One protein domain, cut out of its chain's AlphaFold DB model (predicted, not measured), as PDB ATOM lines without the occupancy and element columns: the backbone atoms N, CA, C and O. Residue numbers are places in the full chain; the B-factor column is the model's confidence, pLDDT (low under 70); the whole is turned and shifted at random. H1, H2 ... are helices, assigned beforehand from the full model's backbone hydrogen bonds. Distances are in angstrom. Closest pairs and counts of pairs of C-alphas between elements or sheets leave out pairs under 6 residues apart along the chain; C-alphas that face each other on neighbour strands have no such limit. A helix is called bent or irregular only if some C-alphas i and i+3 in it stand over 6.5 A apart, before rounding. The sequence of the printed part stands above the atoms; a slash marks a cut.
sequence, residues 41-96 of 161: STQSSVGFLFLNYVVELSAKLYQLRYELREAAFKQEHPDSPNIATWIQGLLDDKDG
ATOM      1  N   SER A  41      38.264  -5.680 -31.396       60.16
ATOM      2  CA  SER A  41      37.388  -4.644 -30.825       60.16
ATOM      3  C   SER A  41      35.898  -4.972 -30.963       60.16
ATOM      4  O   SER A  41      35.102  -4.649 -30.088       60.16
ATOM      5  N   THR A  42      35.516  -5.652 -32.044       56.56
ATOM      6  CA  THR A  42      34.138  -6.082 -32.305       56.56
ATOM      7  C   THR A  42      33.793  -7.330 -31.500       56.56
ATOM      8  O   THR A  42      32.697  -7.411 -30.952       56.56
ATOM      9  N   GLN A  43      34.743  -8.255 -31.339       59.44
ATOM     10  CA  GLN A  43      34.591  -9.418 -30.455       59.44
ATOM     11  C   GLN A  43      34.459  -9.021 -28.975       59.44
ATOM     12  O   GLN A  43      33.775  -9.689 -28.207       59.44
ATOM     13  N   SER A  44      35.073  -7.901 -28.589       64.62
ATOM     14  CA  SER A  44      34.974  -7.336 -27.237       64.62
ATOM     15  C   SER A  44      33.743  -6.444 -27.044       64.62
ATOM     16  O   SER A  44      33.527  -5.918 -25.954       64.62
ATOM     17  N   SER A  45      32.955  -6.214 -28.099       69.62
ATOM     18  CA  SER A  45      31.795  -5.332 -28.016       69.62
ATOM     19  C   SER A  45      30.679  -5.979 -27.197       69.62
ATOM     20  O   SER A  45      30.410  -7.176 -27.306       69.62
ATOM     21  N   VAL A  46      29.979  -5.162 -26.406       65.38
ATOM     22  CA  VAL A  46      28.846  -5.611 -25.582       65.38
ATOM     23  C   VAL A  46      27.767  -6.276 -26.442       65.38
ATOM     24  O   VAL A  46      27.226  -7.307 -26.053       65.38
ATOM     25  N   GLY A  47      27.508  -5.747 -27.644       63.28
ATOM     26  CA  GLY A  47      26.543  -6.327 -28.582       63.28
ATOM     27  C   GLY A  47      26.930  -7.730 -29.058       63.28
ATOM     28  O   GLY A  47      26.079  -8.614 -29.124       63.28
ATOM     29  N   PHE A  48      28.213  -7.973 -29.327       64.69
ATOM     30  CA  PHE A  48      28.687  -9.296 -29.732       64.69
ATOM     31  C   PHE A  48      28.666 -10.306 -28.578       64.69
ATOM     32  O   PHE A  48      28.238 -11.447 -28.759       64.69
ATOM     33  N   LEU A  49      29.064  -9.886 -27.374       69.19
ATOM     34  CA  LEU A  49      28.970 -10.721 -26.173       69.19
ATOM     35  C   LEU A  49      27.513 -11.081 -25.848       69.19
ATOM     36  O   LEU A  49      27.226 -12.235 -25.530       69.19
ATOM     37  N   PHE A  50      26.588 -10.128 -25.997       73.75
ATOM     38  CA  PHE A  50      25.154 -10.368 -25.850       73.75
ATOM     39  C   PHE A  50      24.637 -11.386 -26.874       73.75
ATOM     40  O   PHE A  50      23.952 -12.335 -26.498       73.75
ATOM     41  N   LEU A  51      25.009 -11.247 -28.152       72.25
ATOM     42  CA  LEU A  51      24.626 -12.209 -29.190       72.25
ATOM     43  C   LEU A  51      25.151 -13.620 -28.894       72.25
ATOM     44  O   LEU A  51      24.379 -14.574 -28.972       72.25
ATOM     45  N   ASN A  52      26.418 -13.762 -28.496       71.00
ATOM     46  CA  ASN A  52      26.970 -15.064 -28.106       71.00
ATOM     47  C   ASN A  52      26.221 -15.669 -26.920       71.00
ATOM     48  O   ASN A  52      25.886 -16.852 -26.945       71.00
ATOM     49  N   TYR A  53      25.905 -14.855 -25.913       73.94
ATOM     50  CA  TYR A  53      25.150 -15.301 -24.748       73.94
ATOM     51  C   TYR A  53      23.745 -15.792 -25.126       73.94
ATOM     52  O   TYR A  53      23.294 -16.836 -24.650       73.94
ATOM     53  N   VAL A  54      23.061 -15.085 -26.030       75.50
ATOM     54  CA  VAL A  54      21.747 -15.496 -26.547       75.50
ATOM     55  C   VAL A  54      21.846 -16.805 -27.329       75.50
ATOM     56  O   VAL A  54      21.033 -17.704 -27.102       75.50
ATOM     57  N   VAL A  55      22.841 -16.947 -28.209       74.88
ATOM     58  CA  VAL A  55      23.058 -18.185 -28.974       74.88
ATOM     59  C   VAL A  55      23.327 -19.357 -28.028       74.88
ATOM     60  O   VAL A  55      22.679 -20.397 -28.147       74.88
ATOM     61  N   GLU A  56      24.195 -19.181 -27.036       77.75
ATOM     62  CA  GLU A  56      24.519 -20.221 -26.060       77.75
ATOM     63  C   GLU A  56      23.290 -20.645 -25.240       77.75
ATOM     64  O   GLU A  56      23.015 -21.839 -25.086       77.75
ATOM     65  N   LEU A  57      22.503 -19.681 -24.752       75.38
ATOM     66  CA  LEU A  57      21.257 -19.974 -24.041       75.38
ATOM     67  C   LEU A  57      20.239 -20.682 -24.936       75.38
ATOM     68  O   LEU A  57      19.557 -21.600 -24.476       75.38
ATOM     69  N   SER A  58      20.134 -20.280 -26.202       68.75
ATOM     70  CA  SER A  58      19.212 -20.910 -27.147       68.75
ATOM     71  C   SER A  58      19.595 -22.365 -27.429       68.75
ATOM     72  O   SER A  58      18.720 -23.231 -27.408       68.75
ATOM     73  N   ALA A  59      20.892 -22.659 -27.574       73.69
ATOM     74  CA  ALA A  59      21.399 -24.017 -27.738       73.69
ATOM     75  C   ALA A  59      21.089 -24.881 -26.505       73.69
ATOM     76  O   ALA A  59      20.561 -25.984 -26.643       73.69
ATOM     77  N   LYS A  60      21.317 -24.349 -25.296       75.44
ATOM     78  CA  LYS A  60      20.991 -25.038 -24.034       75.44
ATOM     79  C   LYS A  60      19.495 -25.317 -23.890       75.44
ATOM     80  O   LYS A  60      19.106 -26.410 -23.489       75.44
ATOM     81  N   LEU A  61      18.640 -24.351 -24.234       78.19
ATOM     82  CA  LEU A  61      17.185 -24.530 -24.207       78.19
ATOM     83  C   LEU A  61      16.716 -25.563 -25.230       78.19
ATOM     84  O   LEU A  61      15.827 -26.360 -24.927       78.19
ATOM     85  N   TYR A  62      17.295 -25.549 -26.430       75.06
ATOM     86  CA  TYR A  62      16.989 -26.533 -27.460       75.06
ATOM     87  C   TYR A  62      17.379 -27.942 -27.004       75.06
ATOM     88  O   TYR A  62      16.556 -28.853 -27.083       75.06
ATOM     89  N   GLN A  63      18.583 -28.099 -26.450       77.44
ATOM     90  CA  GLN A  63      19.053 -29.368 -25.905       77.44
ATOM     91  C   GLN A  63      18.142 -29.875 -24.780       77.44
ATOM     92  O   GLN A  63      17.698 -31.017 -24.833       77.44
ATOM     93  N   LEU A  64      17.774 -29.021 -23.820       76.12
ATOM     94  CA  LEU A  64      16.871 -29.407 -22.732       76.12
ATOM     95  C   LEU A  64      15.506 -29.875 -23.260       76.12
ATOM     96  O   LEU A  64      14.953 -30.867 -22.792       76.12
ATOM     97  N   ARG A  65      14.940 -29.168 -24.246       72.25
ATOM     98  CA  ARG A  65      13.672 -29.574 -24.871       72.25
ATOM     99  C   ARG A  65      13.800 -30.904 -25.600       72.25
ATOM    100  O   ARG A  65      12.866 -31.701 -25.549       72.25
ATOM    101  N   TYR A  66      14.926 -31.126 -26.272       75.69
ATOM    102  CA  TYR A  66      15.215 -32.395 -26.924       75.69
ATOM    103  C   TYR A  66      15.285 -33.529 -25.896       75.69
ATOM    104  O   TYR A  66      14.585 -34.521 -26.057       75.69
ATOM    105  N   GLU A  67      16.024 -33.351 -24.800       78.88
ATOM    106  CA  GLU A  67      16.142 -34.335 -23.715       78.88
ATOM    107  C   GLU A  67      14.790 -34.657 -23.064       78.88
ATOM    108  O   GLU A  67      14.480 -35.822 -22.827       78.88
ATOM    109  N   LEU A  68      13.948 -33.648 -22.818       78.06
ATOM    110  CA  LEU A  68      12.602 -33.864 -22.279       78.06
ATOM    111  C   LEU A  68      11.706 -34.634 -23.252       78.06
ATOM    112  O   LEU A  68      10.960 -35.518 -22.831       78.06
ATOM    113  N   ARG A  69      11.777 -34.315 -24.549       76.44
ATOM    114  CA  ARG A  69      11.024 -35.043 -25.575       76.44
ATOM    115  C   ARG A  69      11.514 -36.486 -25.679       76.44
ATOM    116  O   ARG A  69      10.692 -37.388 -25.740       76.44
ATOM    117  N   GLU A  70      12.824 -36.694 -25.649       77.88
ATOM    118  CA  GLU A  70      13.470 -38.008 -25.665       77.88
ATOM    119  C   GLU A  70      13.058 -38.851 -24.449       77.88
ATOM    120  O   GLU A  70      12.734 -40.028 -24.585       77.88
ATOM    121  N   ALA A  71      12.998 -38.241 -23.263       80.06
ATOM    122  CA  ALA A  71      12.528 -38.902 -22.052       80.06
ATOM    123  C   ALA A  71      11.043 -39.294 -22.140       80.06
ATOM    124  O   ALA A  71      10.697 -40.416 -21.782       80.06
ATOM    125  N   ALA A  72      10.180 -38.402 -22.640       83.19
ATOM    126  CA  ALA A  72       8.764 -38.701 -22.855       83.19
ATOM    127  C   ALA A  72       8.574 -39.819 -23.896       83.19
ATOM    128  O   ALA A  72       7.844 -40.775 -23.655       83.19
ATOM    129  N   PHE A  73       9.313 -39.762 -25.006       80.56
ATOM    130  CA  PHE A  73       9.281 -40.790 -26.041       80.56
ATOM    131  C   PHE A  73       9.704 -42.162 -25.508       80.56
ATOM    132  O   PHE A  73       9.053 -43.152 -25.810       80.56
ATOM    133  N   LYS A  74      10.738 -42.241 -24.663       82.25
ATOM    134  CA  LYS A  74      11.158 -43.510 -24.042       82.25
ATOM    135  C   LYS A  74      10.165 -44.055 -23.019       82.25
ATOM    136  O   LYS A  74      10.166 -45.257 -22.771       82.25
ATOM    137  N   GLN A  75       9.336 -43.205 -22.413       83.75
ATOM    138  CA  GLN A  75       8.242 -43.679 -21.561       83.75
ATOM    139  C   GLN A  75       7.141 -44.348 -22.390       83.75
ATOM    140  O   GLN A  75       6.590 -45.357 -21.957       83.75
ATOM    141  N   GLU A  76       6.845 -43.813 -23.575       82.50
ATOM    142  CA  GLU A  76       5.834 -44.361 -24.491       82.50
ATOM    143  C   GLU A  76       6.369 -45.541 -25.324       82.50
ATOM    144  O   GLU A  76       5.631 -46.478 -25.630       82.50
ATOM    145  N   HIS A  77       7.664 -45.528 -25.647       80.31
ATOM    146  CA  HIS A  77       8.347 -46.496 -26.504       80.31
ATOM    147  C   HIS A  77       9.650 -46.997 -25.851       80.31
ATOM    148  O   HIS A  77      10.744 -46.636 -26.296       80.31
ATOM    149  N   PRO A  78       9.565 -47.839 -24.805       80.88
ATOM    150  CA  PRO A  78      10.728 -48.271 -24.023       80.88
ATOM    151  C   PRO A  78      11.752 -49.084 -24.828       80.88
ATOM    152  O   PRO A  78      12.942 -49.037 -24.522       80.88
ATOM    153  N   ASP A  79      11.302 -49.777 -25.877       81.88
ATOM    154  CA  ASP A  79      12.153 -50.607 -26.737       81.88
ATOM    155  C   ASP A  79      12.760 -49.829 -27.919       81.88
ATOM    156  O   ASP A  79      13.560 -50.371 -28.683       81.88
ATOM    157  N   SER A  80      12.387 -48.555 -28.093       76.81
ATOM    158  CA  SER A  80      12.873 -47.734 -29.200       76.81
ATOM    159  C   SER A  80      14.204 -47.046 -28.848       76.81
ATOM    160  O   SER A  80      14.333 -46.467 -27.765       76.81
ATOM    161  N   PRO A  81      15.215 -47.079 -29.738       76.00
ATOM    162  CA  PRO A  81      16.565 -46.602 -29.431       76.00
ATOM    163  C   PRO A  81      16.629 -45.105 -29.086       76.00
ATOM    164  O   PRO A  81      17.160 -44.730 -28.034       76.00
ATOM    165  N   ASN A  82      16.106 -44.249 -29.965       79.31
ATOM    166  CA  ASN A  82      15.903 -42.818 -29.731       79.31
ATOM    167  C   ASN A  82      14.946 -42.228 -30.779       79.31
ATOM    168  O   ASN A  82      14.680 -42.858 -31.805       79.31
ATOM    169  N   ILE A  83      14.468 -41.001 -30.556       79.75
ATOM    170  CA  ILE A  83      13.525 -40.343 -31.477       79.75
ATOM    171  C   ILE A  83      14.093 -40.246 -32.899       79.75
ATOM    172  O   ILE A  83      13.375 -40.486 -33.864       79.75
ATOM    173  N   ALA A  84      15.373 -39.894 -33.045       76.69
ATOM    174  CA  ALA A  84      15.984 -39.665 -34.354       76.69
ATOM    175  C   ALA A  84      16.029 -40.940 -35.211       76.69
ATOM    176  O   ALA A  84      15.635 -40.925 -36.372       76.69
ATOM    177  N   THR A  85      16.459 -42.051 -34.619       78.50
ATOM    178  CA  THR A  85      16.525 -43.366 -35.276       78.50
ATOM    179  C   THR A  85      15.140 -43.937 -35.556       78.50
ATOM    180  O   THR A  85      14.941 -44.534 -36.607       78.50
ATOM    181  N   TRP A  86      14.169 -43.700 -34.672       76.88
ATOM    182  CA  TRP A  86      12.781 -44.096 -34.905       76.88
ATOM    183  C   TRP A  86      12.146 -43.331 -36.071       76.88
ATOM    184  O   TRP A  86      11.547 -43.939 -36.953       76.88
ATOM    185  N   ILE A  87      12.331 -42.006 -36.124       78.75
ATOM    186  CA  ILE A  87      11.865 -41.182 -37.250       78.75
ATOM    187  C   ILE A  87      12.555 -41.605 -38.549       78.75
ATOM    188  O   ILE A  87      11.905 -41.657 -39.588       78.75
ATOM    189  N   GLN A  88      13.852 -41.910 -38.500       75.62
ATOM    190  CA  GLN A  88      14.588 -42.339 -39.681       75.62
ATOM    191  C   GLN A  88      14.106 -43.700 -40.195       75.62
ATOM    192  O   GLN A  88      13.848 -43.817 -41.384       75.62
ATOM    193  N   GLY A  89      13.848 -44.667 -39.307       75.00
ATOM    194  CA  GLY A  89      13.214 -45.934 -39.687       75.00
ATOM    195  C   GLY A  89      11.838 -45.739 -40.333       75.00
ATOM    196  O   GLY A  89      11.562 -46.325 -41.369       75.00
ATOM    197  N   LEU A  90      11.006 -44.836 -39.798       75.88
ATOM    198  CA  LEU A  90       9.701 -44.512 -40.394       75.88
ATOM    199  C   LEU A  90       9.786 -43.852 -41.779       75.88
ATOM    200  O   LEU A  90       8.832 -43.940 -42.553       75.88
ATOM    201  N   LEU A  91      10.863 -43.117 -42.056       75.25
ATOM    202  CA  LEU A  91      11.095 -42.479 -43.352       75.25
ATOM    203  C   LEU A  91      11.665 -43.484 -44.357       75.25
ATOM    204  O   LEU A  91      11.172 -43.558 -45.478       75.25
ATOM    205  N   ASP A  92      12.614 -44.315 -43.927       74.88
ATOM    206  CA  ASP A  92      13.194 -45.375 -44.751       74.88
ATOM    207  C   ASP A  92      12.131 -46.433 -45.130       74.88
ATOM    208  O   ASP A  92      12.088 -46.879 -46.278       74.88
ATOM    209  N   ASP A  93      11.201 -46.758 -44.222       63.53
ATOM    210  CA  ASP A  93      10.049 -47.639 -44.489       63.53
ATOM    211  C   ASP A  93       9.019 -47.012 -45.451       63.53
ATOM    212  O   ASP A  93       8.230 -47.725 -46.075       63.53
ATOM    213  N   LYS A  94       8.997 -45.679 -45.585       58.84
ATOM    214  CA  LYS A  94       8.128 -44.976 -46.547       58.84
ATOM    215  C   LYS A  94       8.733 -44.898 -47.944       58.84
ATOM    216  O   LYS A  94       7.980 -44.939 -48.916       58.84
ATOM    217  N   ASP A  95      10.056 -44.820 -48.040       59.50
ATOM    218  CA  ASP A  95      10.779 -44.751 -49.313       59.50
ATOM    219  C   ASP A  95      11.143 -46.152 -49.860       59.50
ATOM    220  O   ASP A  95      11.425 -46.315 -51.051       59.50
ATOM    221  N   GLY A  96      11.082 -47.190 -49.016       49.31
ATOM    222  CA  GLY A  96      11.296 -48.591 -49.368       49.31
ATOM    223  C   GLY A  96       9.998 -49.381 -49.542       49.31
ATOM    224  O   GLY A  96       9.457 -49.909 -48.583       49.31
TER     225      GLY A  96
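This is residues 41 to 96 of the 161 residues of the protein "Hypothetical protein" of Eutreptiella gymnastica (UniProt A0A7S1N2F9). A long helix, H1, and a much shorter one, H2, form an open L, with the corner near the last residues of H1 and the first of H2. H1 makes the long arm and the longest axis; residues 53 to 65 of H1 and 87 to 95 of H2 stick out free. The printed part has 56 residues with two named helices, H1 then H2, and no named strand; the class is all helix. The whole is extended, with a radius of gyration of the C-alphas of 18.2 A, and flat, with spans of 53 by 27 by 11 A.

H1, residues 46 to 76, is close to but not clearly touching H2, residues 83 to 95, with 2 pairs of C-alphas within 8 A. The closest C-alphas of the two are those of Glu 70 and Ile 83, 6.3 A apart. Their lines are only just about perpendicular, at 72 degrees, and their centres are 24.0 A apart. In H1 and H2 every O i to N i+4 pair is within hydrogen-bond range.

H1 has 31 residues and runs 45.1 A from C-alpha 46 at (28.846, -5.611, -25.582) to C-alpha 76 at (5.834, -44.361, -24.491). H2 has 13 residues and measures 18.6 A from first to last C-alpha, ending with C-alpha 95 at (10.779, -44.751, -49.313). Neither helix is bent.

The two C-alphas farthest apart are those of Ser 41 and Gly 96, 54.4 A. The printed part has no cut, and the link of 6 residues from H1 to H2 is short. The mean pLDDT of the printed part is 73.5; residues 41 to 49, residue 58 and residues 93 to 96 are under 70.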